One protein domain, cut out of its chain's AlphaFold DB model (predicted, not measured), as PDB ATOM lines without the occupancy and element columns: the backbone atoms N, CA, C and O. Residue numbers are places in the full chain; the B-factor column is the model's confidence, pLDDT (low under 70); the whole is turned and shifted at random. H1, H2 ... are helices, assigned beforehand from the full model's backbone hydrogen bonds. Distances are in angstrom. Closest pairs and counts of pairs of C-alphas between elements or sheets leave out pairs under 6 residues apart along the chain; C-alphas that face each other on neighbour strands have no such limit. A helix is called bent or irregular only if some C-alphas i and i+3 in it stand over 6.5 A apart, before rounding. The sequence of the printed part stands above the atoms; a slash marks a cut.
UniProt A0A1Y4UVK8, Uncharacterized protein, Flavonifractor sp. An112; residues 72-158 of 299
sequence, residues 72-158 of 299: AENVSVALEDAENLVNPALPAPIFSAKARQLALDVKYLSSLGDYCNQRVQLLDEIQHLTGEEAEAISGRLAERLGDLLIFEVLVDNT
ATOM      1  N   ALA A  72      14.956  25.169  20.514       86.00
ATOM      2  CA  ALA A  72      16.368  25.296  20.157       86.00
ATOM      3  C   ALA A  72      17.239  25.677  21.372       86.00
ATOM      4  O   ALA A  72      16.772  26.331  22.301       86.00
ATOM      5  N   GLU A  73      18.533  25.342  21.329       88.44
ATOM      6  CA  GLU A  73      19.495  25.636  22.409       88.44
ATOM      7  C   GLU A  73      19.540  27.128  22.782       88.44
ATOM      8  O   GLU A  73      19.564  27.467  23.964       88.44
ATOM      9  N   ASN A  74      19.450  28.018  21.786       90.94
ATOM     10  CA  ASN A  74      19.411  29.469  21.997       90.94
ATOM     11  C   ASN A  74      18.269  29.904  22.931       90.94
ATOM     12  O   ASN A  74      18.450  30.822  23.726       90.94
ATOM     13  N   VAL A  75      17.113  29.233  22.861       92.75
ATOM     14  CA  VAL A  75      15.949  29.524  23.714       92.75
ATOM     15  C   VAL A  75      16.266  29.188  25.166       92.75
ATOM     16  O   VAL A  75      16.026  30.004  26.051       92.75
ATOM     17  N   SER A  76      16.852  28.016  25.413       93.44
ATOM     18  CA  SER A  76      17.223  27.581  26.762       93.44
ATOM     19  C   SER A  76      18.260  28.509  27.393       93.44
ATOM     20  O   SER A  76      18.093  28.913  28.540       93.44
ATOM     21  N   VAL A  77      19.290  28.897  26.630       94.31
ATOM     22  CA  VAL A  77      20.334  29.829  27.091       94.31
ATOM     23  C   VAL A  77      19.742  31.202  27.411       94.31
ATOM     24  O   VAL A  77      20.002  31.757  28.475       94.31
ATOM     25  N   ALA A  78      18.922  31.750  26.512       95.88
ATOM     26  CA  ALA A  78      18.308  33.055  26.719       95.88
ATOM     27  C   ALA A  78      17.320  33.065  27.893       95.88
ATOM     28  O   ALA A  78      17.248  34.060  28.613       95.88
ATOM     29  N   LEU A  79      16.576  31.973  28.106       96.25
ATOM     30  CA  LEU A  79      15.687  31.830  29.257       96.25
ATOM     31  C   LEU A  79      16.478  31.795  30.568       96.25
ATOM     32  O   LEU A  79      16.133  32.527  31.492       96.25
ATOM     33  N   GLU A  80      17.549  31.002  30.633       95.81
ATOM     34  CA  GLU A  80      18.423  30.946  31.808       95.81
ATOM     35  C   GLU A  80      19.018  32.325  32.127       95.81
ATOM     36  O   GLU A  80      19.007  32.756  33.280       95.81
ATOM     37  N   ASP A  81      19.491  33.055  31.118       95.81
ATOM     38  CA  ASP A  81      20.011  34.406  31.327       95.81
ATOM     39  C   ASP A  81      18.920  35.368  31.804       95.81
ATOM     40  O   ASP A  81      19.126  36.089  32.778       95.81
ATOM     41  N   ALA A  82      17.747  35.367  31.165       94.50
ATOM     42  CA  ALA A  82      16.636  36.242  31.535       94.50
ATOM     43  C   ALA A  82      16.184  36.040  32.992       94.50
ATOM     44  O   ALA A  82      15.783  37.004  33.642       94.50
ATOM     45  N   GLU A  83      16.265  34.811  33.510       93.31
ATOM     46  CA  GLU A  83      15.918  34.481  34.897       93.31
ATOM     47  C   GLU A  83      17.011  34.857  35.907       93.31
ATOM     48  O   GLU A  83      16.700  35.126  37.070       93.31
ATOM     49  N   ASN A  84      18.273  34.904  35.477       93.94
ATOM     50  CA  ASN A  84      19.417  35.234  36.331       93.94
ATOM     51  C   ASN A  84      19.810  36.719  36.296       93.94
ATOM     52  O   ASN A  84      20.546  37.184  37.172       93.94
ATOM     53  N   LEU A  85      19.345  37.472  35.298       92.75
ATOM     54  CA  LEU A  85      19.576  38.908  35.200       92.75
ATOM     55  C   LEU A  85      18.840  39.658  36.318       92.75
ATOM     56  O   LEU A  85      17.671  39.421  36.619       92.75
ATOM     57  N   VAL A  86      19.535  40.621  36.921       86.50
ATOM     58  CA  VAL A  86      18.961  41.490  37.951       86.50
ATOM     59  C   VAL A  86      17.953  42.431  37.303       86.50
ATOM     60  O   VAL A  86      18.279  43.120  36.336       86.50
ATOM     61  N   ASN A  87      16.744  42.482  37.860       78.69
ATOM     62  CA  ASN A  87      15.721  43.445  37.484       78.69
ATOM     63  C   ASN A  87      15.606  44.502  38.595       78.69
ATOM     64  O   ASN A  87      15.301  44.139  39.737       78.69
ATOM     65  N   PRO A  88      15.886  45.786  38.319       77.38
ATOM     66  CA  PRO A  88      15.881  46.804  39.352       77.38
ATOM     67  C   PRO A  88      14.461  47.016  39.885       77.38
ATOM     68  O   PRO A  88      13.489  47.060  39.132       77.38
ATOM     69  N   ALA A  89      14.333  47.200  41.202       72.12
ATOM     70  CA  ALA A  89      13.033  47.444  41.836       72.12
ATOM     71  C   ALA A  89      12.377  48.759  41.366       72.12
ATOM     72  O   ALA A  89      11.161  48.918  41.462       72.12
ATOM     73  N   LEU A  90      13.185  49.706  40.878       71.50
ATOM     74  CA  LEU A  90      12.757  50.992  40.340       71.50
ATOM     75  C   LEU A  90      13.550  51.319  39.068       71.50
ATOM     76  O   LEU A  90      14.725  50.963  38.985       71.50
ATOM     77  N   PRO A  91      12.965  52.047  38.099       74.69
ATOM     78  CA  PRO A  91      13.703  52.515  36.933       74.69
ATOM     79  C   PRO A  91      14.917  53.355  37.350       74.69
ATOM     80  O   PRO A  91      14.764  54.422  37.948       74.69
ATOM     81  N   ALA A  92      16.116  52.883  37.016       80.44
ATOM     82  CA  ALA A  92      17.356  53.603  37.267       80.44
ATOM     83  C   ALA A  92      17.748  54.460  36.044       80.44
ATOM     84  O   ALA A  92      17.627  54.009  34.895       80.44
ATOM     85  N   PRO A  93      18.180  55.716  36.254       84.00
ATOM     86  CA  PRO A  93      18.610  56.589  35.170       84.00
ATOM     87  C   PRO A  93      19.944  56.127  34.567       84.00
ATOM     88  O   PRO A  93      20.824  55.635  35.264       84.00
ATOM     89  N   ILE A  94      20.102  56.331  33.257       90.25
ATOM     90  CA  ILE A  94      21.297  55.951  32.494       90.25
ATOM     91  C   ILE A  94      22.051  57.223  32.093       90.25
ATOM     92  O   ILE A  94      21.561  58.012  31.279       90.25
ATOM     93  N   PHE A  95      23.252  57.425  32.636       89.81
ATOM     94  CA  PHE A  95      24.019  58.664  32.477       89.81
ATOM     95  C   PHE A  95      25.326  58.492  31.709       89.81
ATOM     96  O   PHE A  95      25.735  59.413  30.992       89.81
ATOM     97  N   SER A  96      26.003  57.357  31.834       94.38
ATOM     98  CA  SER A  96      27.265  57.127  31.145       94.38
ATOM     99  C   SER A  96      27.041  56.873  29.654       94.38
ATOM    100  O   SER A  96      26.019  56.342  29.217       94.38
ATOM    101  N   ALA A  97      28.009  57.288  28.831       94.75
ATOM    102  CA  ALA A  97      27.949  57.038  27.392       94.75
ATOM    103  C   ALA A  97      27.941  55.533  27.084       94.75
ATOM    104  O   ALA A  97      27.219  55.106  26.188       94.75
ATOM    105  N   LYS A  98      28.686  54.744  27.870       95.00
ATOM    106  CA  LYS A  98      28.738  53.287  27.738       95.00
ATOM    107  C   LYS A  98      27.387  52.646  28.056       95.00
ATOM    108  O   LYS A  98      26.880  51.893  27.236       95.00
ATOM    109  N   ALA A  99      26.759  52.998  29.180       94.69
ATOM    110  CA  ALA A  99      25.446  52.459  29.523       94.69
ATOM    111  C   ALA A  99      24.363  52.891  28.516       94.69
ATOM    112  O   ALA A  99      23.503  52.091  28.162       94.69
ATOM    113  N   ARG A 100      24.427  54.119  27.976       95.50
ATOM    114  CA  ARG A 100      23.530  54.536  26.880       95.50
ATOM    115  C   ARG A 100      23.715  53.705  25.615       95.50
ATOM    116  O   ARG A 100      22.714  53.356  24.999       95.50
ATOM    117  N   GLN A 101      24.957  53.412  25.229       96.38
ATOM    118  CA  GLN A 101      25.229  52.573  24.064       96.38
ATOM    119  C   GLN A 101      24.692  51.156  24.284       96.38
ATOM    120  O   GLN A 101      23.899  50.692  23.478       96.38
ATOM    121  N   LEU A 102      24.987  50.546  25.435       96.31
ATOM    122  CA  LEU A 102      24.465  49.225  25.787       96.31
ATOM    123  C   LEU A 102      22.934  49.186  25.823       96.31
ATOM    124  O   LEU A 102      22.331  48.217  25.377       96.31
ATOM    125  N   ALA A 103      22.278  50.245  26.302       94.94
ATOM    126  CA  ALA A 103      20.820  50.334  26.263       94.94
ATOM    127  C   ALA A 103      20.272  50.309  24.826       94.94
ATOM    128  O   ALA A 103      19.209  49.734  24.593       94.94
ATOM    129  N   LEU A 104      20.975  50.936  23.875       95.00
ATOM    130  CA  LEU A 104      20.625  50.882  22.455       95.00
ATOM    131  C   LEU A 104      20.912  49.499  21.872       95.00
ATOM    132  O   LEU A 104      20.049  48.962  21.186       95.00
ATOM    133  N   ASP A 105      22.063  48.908  22.184       96.12
ATOM    134  CA  ASP A 105      22.439  47.576  21.703       96.12
ATOM    135  C   ASP A 105      21.403  46.534  22.148       96.12
ATOM    136  O   ASP A 105      20.886  45.786  21.323       96.12
ATOM    137  N   VAL A 106      20.991  46.576  23.423       96.25
ATOM    138  CA  VAL A 106      19.894  45.755  23.961       96.25
ATOM    139  C   VAL A 106      18.579  46.039  23.236       96.25
ATOM    140  O   VAL A 106      17.903  45.104  22.810       96.25
ATOM    141  N   LYS A 107      18.202  47.314  23.062       94.00
ATOM    142  CA  LYS A 107      16.951  47.693  22.382       94.00
ATOM    143  C   LYS A 107      16.878  47.135  20.956       94.00
ATOM    144  O   LYS A 107      15.801  46.743  20.514       94.00
ATOM    145  N   TYR A 108      18.002  47.110  20.244       94.19
ATOM    146  CA  TYR A 108      18.074  46.693  18.845       94.19
ATOM    147  C   TYR A 108      18.407  45.210  18.636       94.19
ATOM    148  O   TYR A 108      18.554  44.794  17.489       94.19
ATOM    149  N   LEU A 109      18.452  44.391  19.694       95.50
ATOM    150  CA  LEU A 109      18.504  42.933  19.552       95.50
ATOM    151  C   LEU A 109      17.275  42.438  18.779       95.50
ATOM    152  O   LEU A 109      16.149  42.559  19.266       95.50
ATOM    153  N   SER A 110      17.484  41.891  17.582       92.88
ATOM    154  CA  SER A 110      16.413  41.460  16.673       92.88
ATOM    155  C   SER A 110      15.965  40.010  16.848       92.88
ATOM    156  O   SER A 110      14.843  39.694  16.468       92.88
ATOM    157  N   SER A 111      16.807  39.144  17.413       95.06
ATOM    158  CA  SER A 111      16.514  37.721  17.621       95.06
ATOM    159  C   SER A 111      17.310  37.146  18.796       95.06
ATOM    160  O   SER A 111      18.306  37.733  19.236       95.06
ATOM    161  N   LEU A 112      16.913  35.971  19.283       95.81
ATOM    162  CA  LEU A 112      17.690  35.194  20.251       95.81
ATOM    163  C   LEU A 112      19.024  34.740  19.655       95.81
ATOM    164  O   LEU A 112      20.021  34.679  20.368       95.81
ATOM    165  N   GLY A 113      19.082  34.482  18.345       94.19
ATOM    166  CA  GLY A 113      20.339  34.198  17.649       94.19
ATOM    167  C   GLY A 113      21.325  35.369  17.714       94.19
ATOM    168  O   GLY A 113      22.498  35.171  18.038       94.19
ATOM    169  N   ASP A 114      20.849  36.594  17.472       94.44
ATOM    170  CA  ASP A 114      21.671  37.808  17.579       94.44
ATOM    171  C   ASP A 114      22.173  38.022  19.005       94.44
ATOM    172  O   ASP A 114      23.348  38.342  19.205       94.44
ATOM    173  N   TYR A 115      21.302  37.784  19.990       97.00
ATOM    174  CA  TYR A 115      21.684  37.804  21.394       97.00
ATOM    175  C   TYR A 115      22.772  36.769  21.692       97.00
ATOM    176  O   TYR A 115      23.831  37.140  22.191       97.00
ATOM    177  N   CYS A 116      22.573  35.496  21.342       95.81
ATOM    178  CA  CYS A 116      23.538  34.430  21.615       95.81
ATOM    179  C   CYS A 116      24.914  34.706  20.986       95.81
ATOM    180  O   CYS A 116      25.935  34.430  21.618       95.81
ATOM    181  N   ASN A 117      24.958  35.319  19.797       95.25
ATOM    182  CA  ASN A 117      26.207  35.713  19.137       95.25
ATOM    183  C   ASN A 117      26.990  36.792  19.905       95.25
ATOM    184  O   ASN A 117      28.218  36.822  19.838       95.25
ATOM    185  N   GLN A 118      26.296  37.678  20.624       95.25
ATOM    186  CA  GLN A 118      26.890  38.812  21.345       95.25
ATOM    187  C   GLN A 118      26.853  38.640  22.873       95.25
ATOM    188  O   GLN A 118      27.386  39.476  23.601       95.25
ATOM    189  N   ARG A 119      26.271  37.542  23.369       95.88
ATOM    190  CA  ARG A 119      25.973  37.265  24.784       95.88
ATOM    191  C   ARG A 119      27.157  37.523  25.704       95.88
ATOM    192  O   ARG A 119      27.028  38.251  26.681       95.88
ATOM    193  N   VAL A 120      28.309  36.923  25.398       96.00
ATOM    194  CA  VAL A 120      29.507  37.021  26.252       96.00
ATOM    195  C   VAL A 120      29.965  38.471  26.373       96.00
ATOM    196  O   VAL A 120      30.249  38.924  27.475       96.00
ATOM    197  N   GLN A 121      29.988  39.200  25.256       95.88
ATOM    198  CA  GLN A 121      30.378  40.605  25.242       95.88
ATOM    199  C   GLN A 121      29.361  41.472  25.992       95.88
ATOM    200  O   GLN A 121      29.755  42.260  26.843       95.88
ATOM    201  N   LEU A 122      28.061  41.307  25.727       95.56
ATOM    202  CA  LEU A 122      27.007  42.087  26.383       95.56
ATOM    203  C   LEU A 122      27.031  41.913  27.905       95.56
ATOM    204  O   LEU A 122      27.015  42.900  28.638       95.56
ATOM    205  N   LEU A 123      27.106  40.669  28.384       95.88
ATOM    206  CA  LEU A 123      27.129  40.374  29.817       95.88
ATOM    207  C   LEU A 123      28.405  40.897  30.492       95.88
ATOM    208  O   LEU A 123      28.322  41.466  31.582       95.88
ATOM    209  N   ASP A 124      29.565  40.758  29.845       96.19
ATOM    210  CA  ASP A 124      30.825  41.324  30.338       96.19
ATOM    211  C   ASP A 124      30.752  42.854  30.418       96.19
ATOM    212  O   ASP A 124      31.092  43.460  31.435       96.19
ATOM    213  N   GLU A 125      30.234  43.506  29.380       96.06
ATOM    214  CA  GLU A 125      30.138  44.958  29.348       96.06
ATOM    215  C   GLU A 125      29.187  45.522  30.411       96.06
ATOM    216  O   GLU A 125      29.499  46.577  30.973       96.06
ATOM    217  N   ILE A 126      28.095  44.812  30.726       94.62
ATOM    218  CA  ILE A 126      27.174  45.140  31.826       94.62
ATOM    219  C   ILE A 126      27.887  45.052  33.179       94.62
ATOM    220  O   ILE A 126      27.756  45.966  33.992       94.62
ATOM    221  N   GLN A 127      28.683  44.005  33.421       92.75
ATOM    222  CA  GLN A 127      29.425  43.836  34.681       92.75
ATOM    223  C   GLN A 127      30.456  44.946  34.929       92.75
ATOM    224  O   GLN A 127      30.792  45.239  36.075       92.75
ATOM    225  N   HIS A 128      30.945  45.582  33.864       94.69
ATOM    226  CA  HIS A 128      31.885  46.701  33.938       94.69
ATOM    227  C   HIS A 128      31.215  48.074  34.143       94.69
ATOM    228  O   HIS A 128      31.922  49.086  34.201       94.69
ATOM    229  N   LEU A 129      29.882  48.149  34.209       93.25
ATOM    230  CA  LEU A 129      29.169  49.375  34.579       93.25
ATOM    231  C   LEU A 129      29.172  49.588  36.101       93.25
ATOM    232  O   LEU A 129      29.517  48.707  36.886       93.25
ATOM    233  N   THR A 130      28.786  50.788  36.538       87.81
ATOM    234  CA  THR A 130      28.497  51.038  37.958       87.81
ATOM    235  C   THR A 130      27.262  50.245  38.383       87.81
ATOM    236  O   THR A 130      26.409  49.972  37.548       87.81
ATOM    237  N   GLY A 131      27.129  49.902  39.671       86.56
ATOM    238  CA  GLY A 131      26.049  49.018  40.148       86.56
ATOM    239  C   GLY A 131      24.644  49.421  39.680       86.56
ATOM    240  O   GLY A 131      23.934  48.600  39.117       86.56
ATOM    241  N   GLU A 132      24.277  50.698  39.813       89.81
ATOM    242  CA  GLU A 132      22.954  51.199  39.405       89.81
ATOM    243  C   GLU A 132      22.729  51.128  37.885       89.81
ATOM    244  O   GLU A 132      21.652  50.744  37.428       89.81
ATOM    245  N   GLU A 133      23.740  51.474  37.081       92.12
ATOM    246  CA  GLU A 133      23.634  51.396  35.621       92.12
ATOM    247  C   GLU A 133      23.670  49.941  35.138       92.12
ATOM    248  O   GLU A 133      22.943  49.591  34.212       92.12
ATOM    249  N   ALA A 134      24.463  49.083  35.783       92.94
ATOM    250  CA  ALA A 134      24.503  47.652  35.518       92.94
ATOM    251  C   ALA A 134      23.127  47.021  35.758       92.94
ATOM    252  O   ALA A 134      22.622  46.323  34.883       92.94
ATOM    253  N   GLU A 135      22.483  47.327  36.888       92.69
ATOM    254  CA  GLU A 135      21.116  46.888  37.177       92.69
ATOM    255  C   GLU A 135      20.117  47.430  36.145       92.69
ATOM    256  O   GLU A 135      19.289  46.674  35.639       92.69
ATOM    257  N   ALA A 136      20.222  48.708  35.758       92.81
ATOM    258  CA  ALA A 136      19.351  49.307  34.744       92.81
ATOM    259  C   ALA A 136      19.433  48.586  33.388       92.81
ATOM    260  O   ALA A 136      18.405  48.306  32.766       92.81
ATOM    261  N   ILE A 137      20.650  48.304  32.909       95.31
ATOM    262  CA  ILE A 137      20.861  47.617  31.628       95.31
ATOM    263  C   ILE A 137      20.499  46.136  31.738       95.31
ATOM    264  O   ILE A 137      19.858  45.609  30.833       95.31
ATOM    265  N   SER A 138      20.833  45.487  32.854       94.94
ATOM    266  CA  SER A 138      20.450  44.106  33.150       94.94
ATOM    267  C   SER A 138      18.930  43.921  33.100       94.94
ATOM    268  O   SER A 138      18.445  43.028  32.406       94.94
ATOM    269  N   GLY A 139      18.166  44.813  33.737       93.81
ATOM    270  CA  GLY A 139      16.703  44.775  33.705       93.81
ATOM    271  C   GLY A 139      16.136  44.949  32.297       93.81
ATOM    272  O   GLY A 139      15.251  44.199  31.889       93.81
ATOM    273  N   ARG A 140      16.696  45.878  31.508       93.88
ATOM    274  CA  ARG A 140      16.319  46.062  30.093       93.88
ATOM    275  C   ARG A 140      16.627  44.829  29.249       93.88
ATOM    276  O   ARG A 140      15.837  44.488  28.373       93.88
ATOM    277  N   LEU A 141      17.761  44.173  29.496       96.19
ATOM    278  CA  LEU A 141      18.128  42.948  28.797       96.19
ATOM    279  C   LEU A 141      17.174  41.810  29.165       96.19
ATOM    280  O   LEU A 141      16.650  41.167  28.264       96.19
ATOM    281  N   ALA A 142      16.866  41.616  30.450       95.19
ATOM    282  CA  ALA A 142      15.893  40.619  30.898       95.19
ATOM    283  C   ALA A 142      14.513  40.848  30.262       95.19
ATOM    284  O   ALA A 142      13.873  39.918  29.767       95.19
ATOM    285  N   GLU A 143      14.070  42.107  30.216       93.44
ATOM    286  CA  GLU A 143      12.820  42.484  29.570       93.44
ATOM    287  C   GLU A 143      12.839  42.150  28.073       93.44
ATOM    288  O   GLU A 143      11.907  41.500  27.591       93.44
ATOM    289  N   ARG A 144      13.908  42.530  27.360       95.50
ATOM    290  CA  ARG A 144      14.046  42.270  25.924       95.50
ATOM    291  C   ARG A 144      14.114  40.779  25.609       95.50
ATOM    292  O   ARG A 144      13.444  40.337  24.682       95.50
ATOM    293  N   LEU A 145      14.879  40.006  26.379       96.69
ATOM    294  CA  LEU A 145      14.951  38.554  26.227       96.69
ATOM    295  C   LEU A 145      13.582  37.913  26.441       96.69
ATOM    296  O   LEU A 145      13.193  37.066  25.648       96.69
ATOM    297  N   GLY A 146      12.815  38.366  27.437       95.88
ATOM    298  CA  GLY A 146      11.439  37.906  27.629       95.88
ATOM    299  C   GLY A 146      10.548  38.146  26.404       95.88
ATOM    300  O   GLY A 146       9.757  37.279  26.046       95.88
ATOM    301  N   ASP A 147      10.694  39.287  25.725       95.62
ATOM    302  CA  ASP A 147       9.924  39.565  24.506       95.62
ATOM    303  C   ASP A 147      10.358  38.684  23.331       95.62
ATOM    304  O   ASP A 147       9.508  38.155  22.615       95.62
ATOM    305  N   LEU A 148      11.668  38.494  23.149       95.69
ATOM    306  CA  LEU A 148      12.217  37.628  22.102       95.69
ATOM    307  C   LEU A 148      11.843  36.156  22.327       95.69
ATOM    308  O   LEU A 148      11.504  35.461  21.375       95.69
ATOM    309  N   LEU A 149      11.839  35.697  23.581       96.12
ATOM    310  CA  LEU A 149      11.406  34.355  23.967       96.12
ATOM    311  C   LEU A 149       9.928  34.129  23.646       96.12
ATOM    312  O   LEU A 149       9.590  33.135  23.013       96.12
ATOM    313  N   ILE A 150       9.044  35.055  24.034       95.56
ATOM    314  CA  ILE A 150       7.618  34.965  23.684       95.56
ATOM    315  C   ILE A 150       7.445  34.959  22.162       95.56
ATOM    316  O   ILE A 150       6.669  34.158  21.638       95.56
ATOM    317  N   PHE A 151       8.172  35.828  21.456       93.06
ATOM    318  CA  PHE A 151       8.097  35.925  20.006       93.06
ATOM    319  C   PHE A 151       8.503  34.614  19.321       93.06
ATOM    320  O   PHE A 151       7.698  34.034  18.601       93.06
ATOM    321  N   GLU A 152       9.712  34.113  19.577       92.38
ATOM    322  CA  GLU A 152      10.245  32.934  18.885       92.38
ATOM    323  C   GLU A 152       9.573  31.623  19.311       92.38
ATOM    324  O   GLU A 152       9.441  30.712  18.497       92.38
ATOM    325  N   VAL A 153       9.145  31.508  20.571       91.88
ATOM    326  CA  VAL A 153       8.584  30.253  21.091       91.88
ATOM    327  C   VAL A 153       7.083  30.163  20.860       91.88
ATOM    328  O   VAL A 153       6.597  29.073  20.577       91.88
ATOM    329  N   LEU A 154       6.328  31.260  20.984       91.38
ATOM    330  CA  LEU A 154       4.863  31.183  21.045       91.38
ATOM    331  C   LEU A 154       4.145  31.763  19.829       91.38
ATOM    332  O   LEU A 154       3.067  31.266  19.518       91.38
ATOM    333  N   VAL A 155       4.681  32.779  19.139       84.12
ATOM    334  CA  VAL A 155       3.930  33.468  18.064       84.12
ATOM    335  C   VAL A 155       3.560  32.521  16.925       84.12
ATOM    336  O   VAL A 155       2.417  32.546  16.471       84.12
ATOM    337  N   ASP A 156       4.480  31.639  16.539       78.31
ATOM    338  CA  ASP A 156       4.264  30.675  15.456       78.31
ATOM    339  C   ASP A 156       3.731  29.313  15.945       78.31
ATOM    340  O   ASP A 156       3.430  28.447  15.130       78.31
ATOM    341  N   ASN A 157       3.562  29.120  17.262       79.12
ATOM    342  CA  ASN A 157       3.214  27.826  17.873       79.12
ATOM    343  C   ASN A 157       1.891  27.850  18.661       79.12
ATOM    344  O   ASN A 157       1.695  27.084  19.602       79.12
ATOM    345  N   THR A 158       0.948  28.719  18.287       79.31
ATOM    346  CA  THR A 158      -0.377  28.797  18.947       79.31
ATOM    347  C   THR A 158      -1.385  27.731  18.484       79.31
ATOM    348  O   THR A 158      -2.566  27.795  18.836       79.31
TER     349      THR A 158
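Overview. This is residues 72 to 158 of the 299 residues of an uncharacterized protein of Flavonifractor sp. An112 (UniProt A0A1Y4UVK8). Four helices stand in an up-and-down bundle, each running against the one before it, with H4 as the long rod: H1, H3 and H2 pack round it, H1 and H2 on opposite sides of it and H3 between them. H3 is kinked, and the long link from H1 to H2, residues 85 to 96, loops round the side of H4 that the other helices leave open. The printed part has 87 residues with four named helices in the order H1, H2, H3, H4 and no named strand; its class is all helix. It is compact, with a radius of gyration of the C-alphas of 12.8 A, and its elongated outline spans 40 by 25 by 20 A.

Arrangement. Start at H4, residues 131 to 155, which touches three helices. H1, residues 73 to 84, touches it at a steep tilt of 39 degrees, opposite ways; look at Ala 82 and Ala 142, whose C-alphas, the closest, are 4.5 A apart. H2, residues 97 to 107, touches residues 133 to 144 of H4 alone, at a shallow tilt of 12 degrees, the same way, closest at the C-alphas of Val 106 and Leu 141, 5.9 A. H3, residues 112 to 127, forms a helical hairpin with H4 at a shallow tilt of 11 degrees; the closest C-alphas, of Ile 126 and Ala 134, are 5.2 A apart. H3 is irregular, with C-alphas 117 and 120 8.0 A apart, and has a kink of 63 degrees near residue 119. Before the kink, residues 112 to 116 alone touch H1, closest at the C-alphas of Asn 74 and Leu 112, 6.2 A. After it, residues 122 to 126 alone touch H2, its other hairpin partner, closest at the C-alphas of Leu 102 and Leu 122, 7.6 A. H1 and H2 are apart. In H1, H2 and H4 every O i to N i+4 pair is within hydrogen-bond range; in H3, 10 of 12 are.

Along the chain. Find C-alpha 131 at (26.049, 49.018, 40.148); from there H4 runs 34.9 A to C-alpha 155 at (3.930, 33.468, 18.064). H1 begins at C-alpha 73, (19.495, 25.636, 22.409), and is 16.9 A long. H2 measures 15.3 A and H3 20.5 A from first to last C-alpha.

Size, cuts and confidence. The two C-alphas farthest apart, those of Ser 96 and Thr 158, are 41.4 A from each other. The printed part has no cut. The link H1 to H2 is long; those from H2 to H3 and from H3 to H4 are tight. The mean pLDDT of the printed part is 92.0, and no printed residue is under 70.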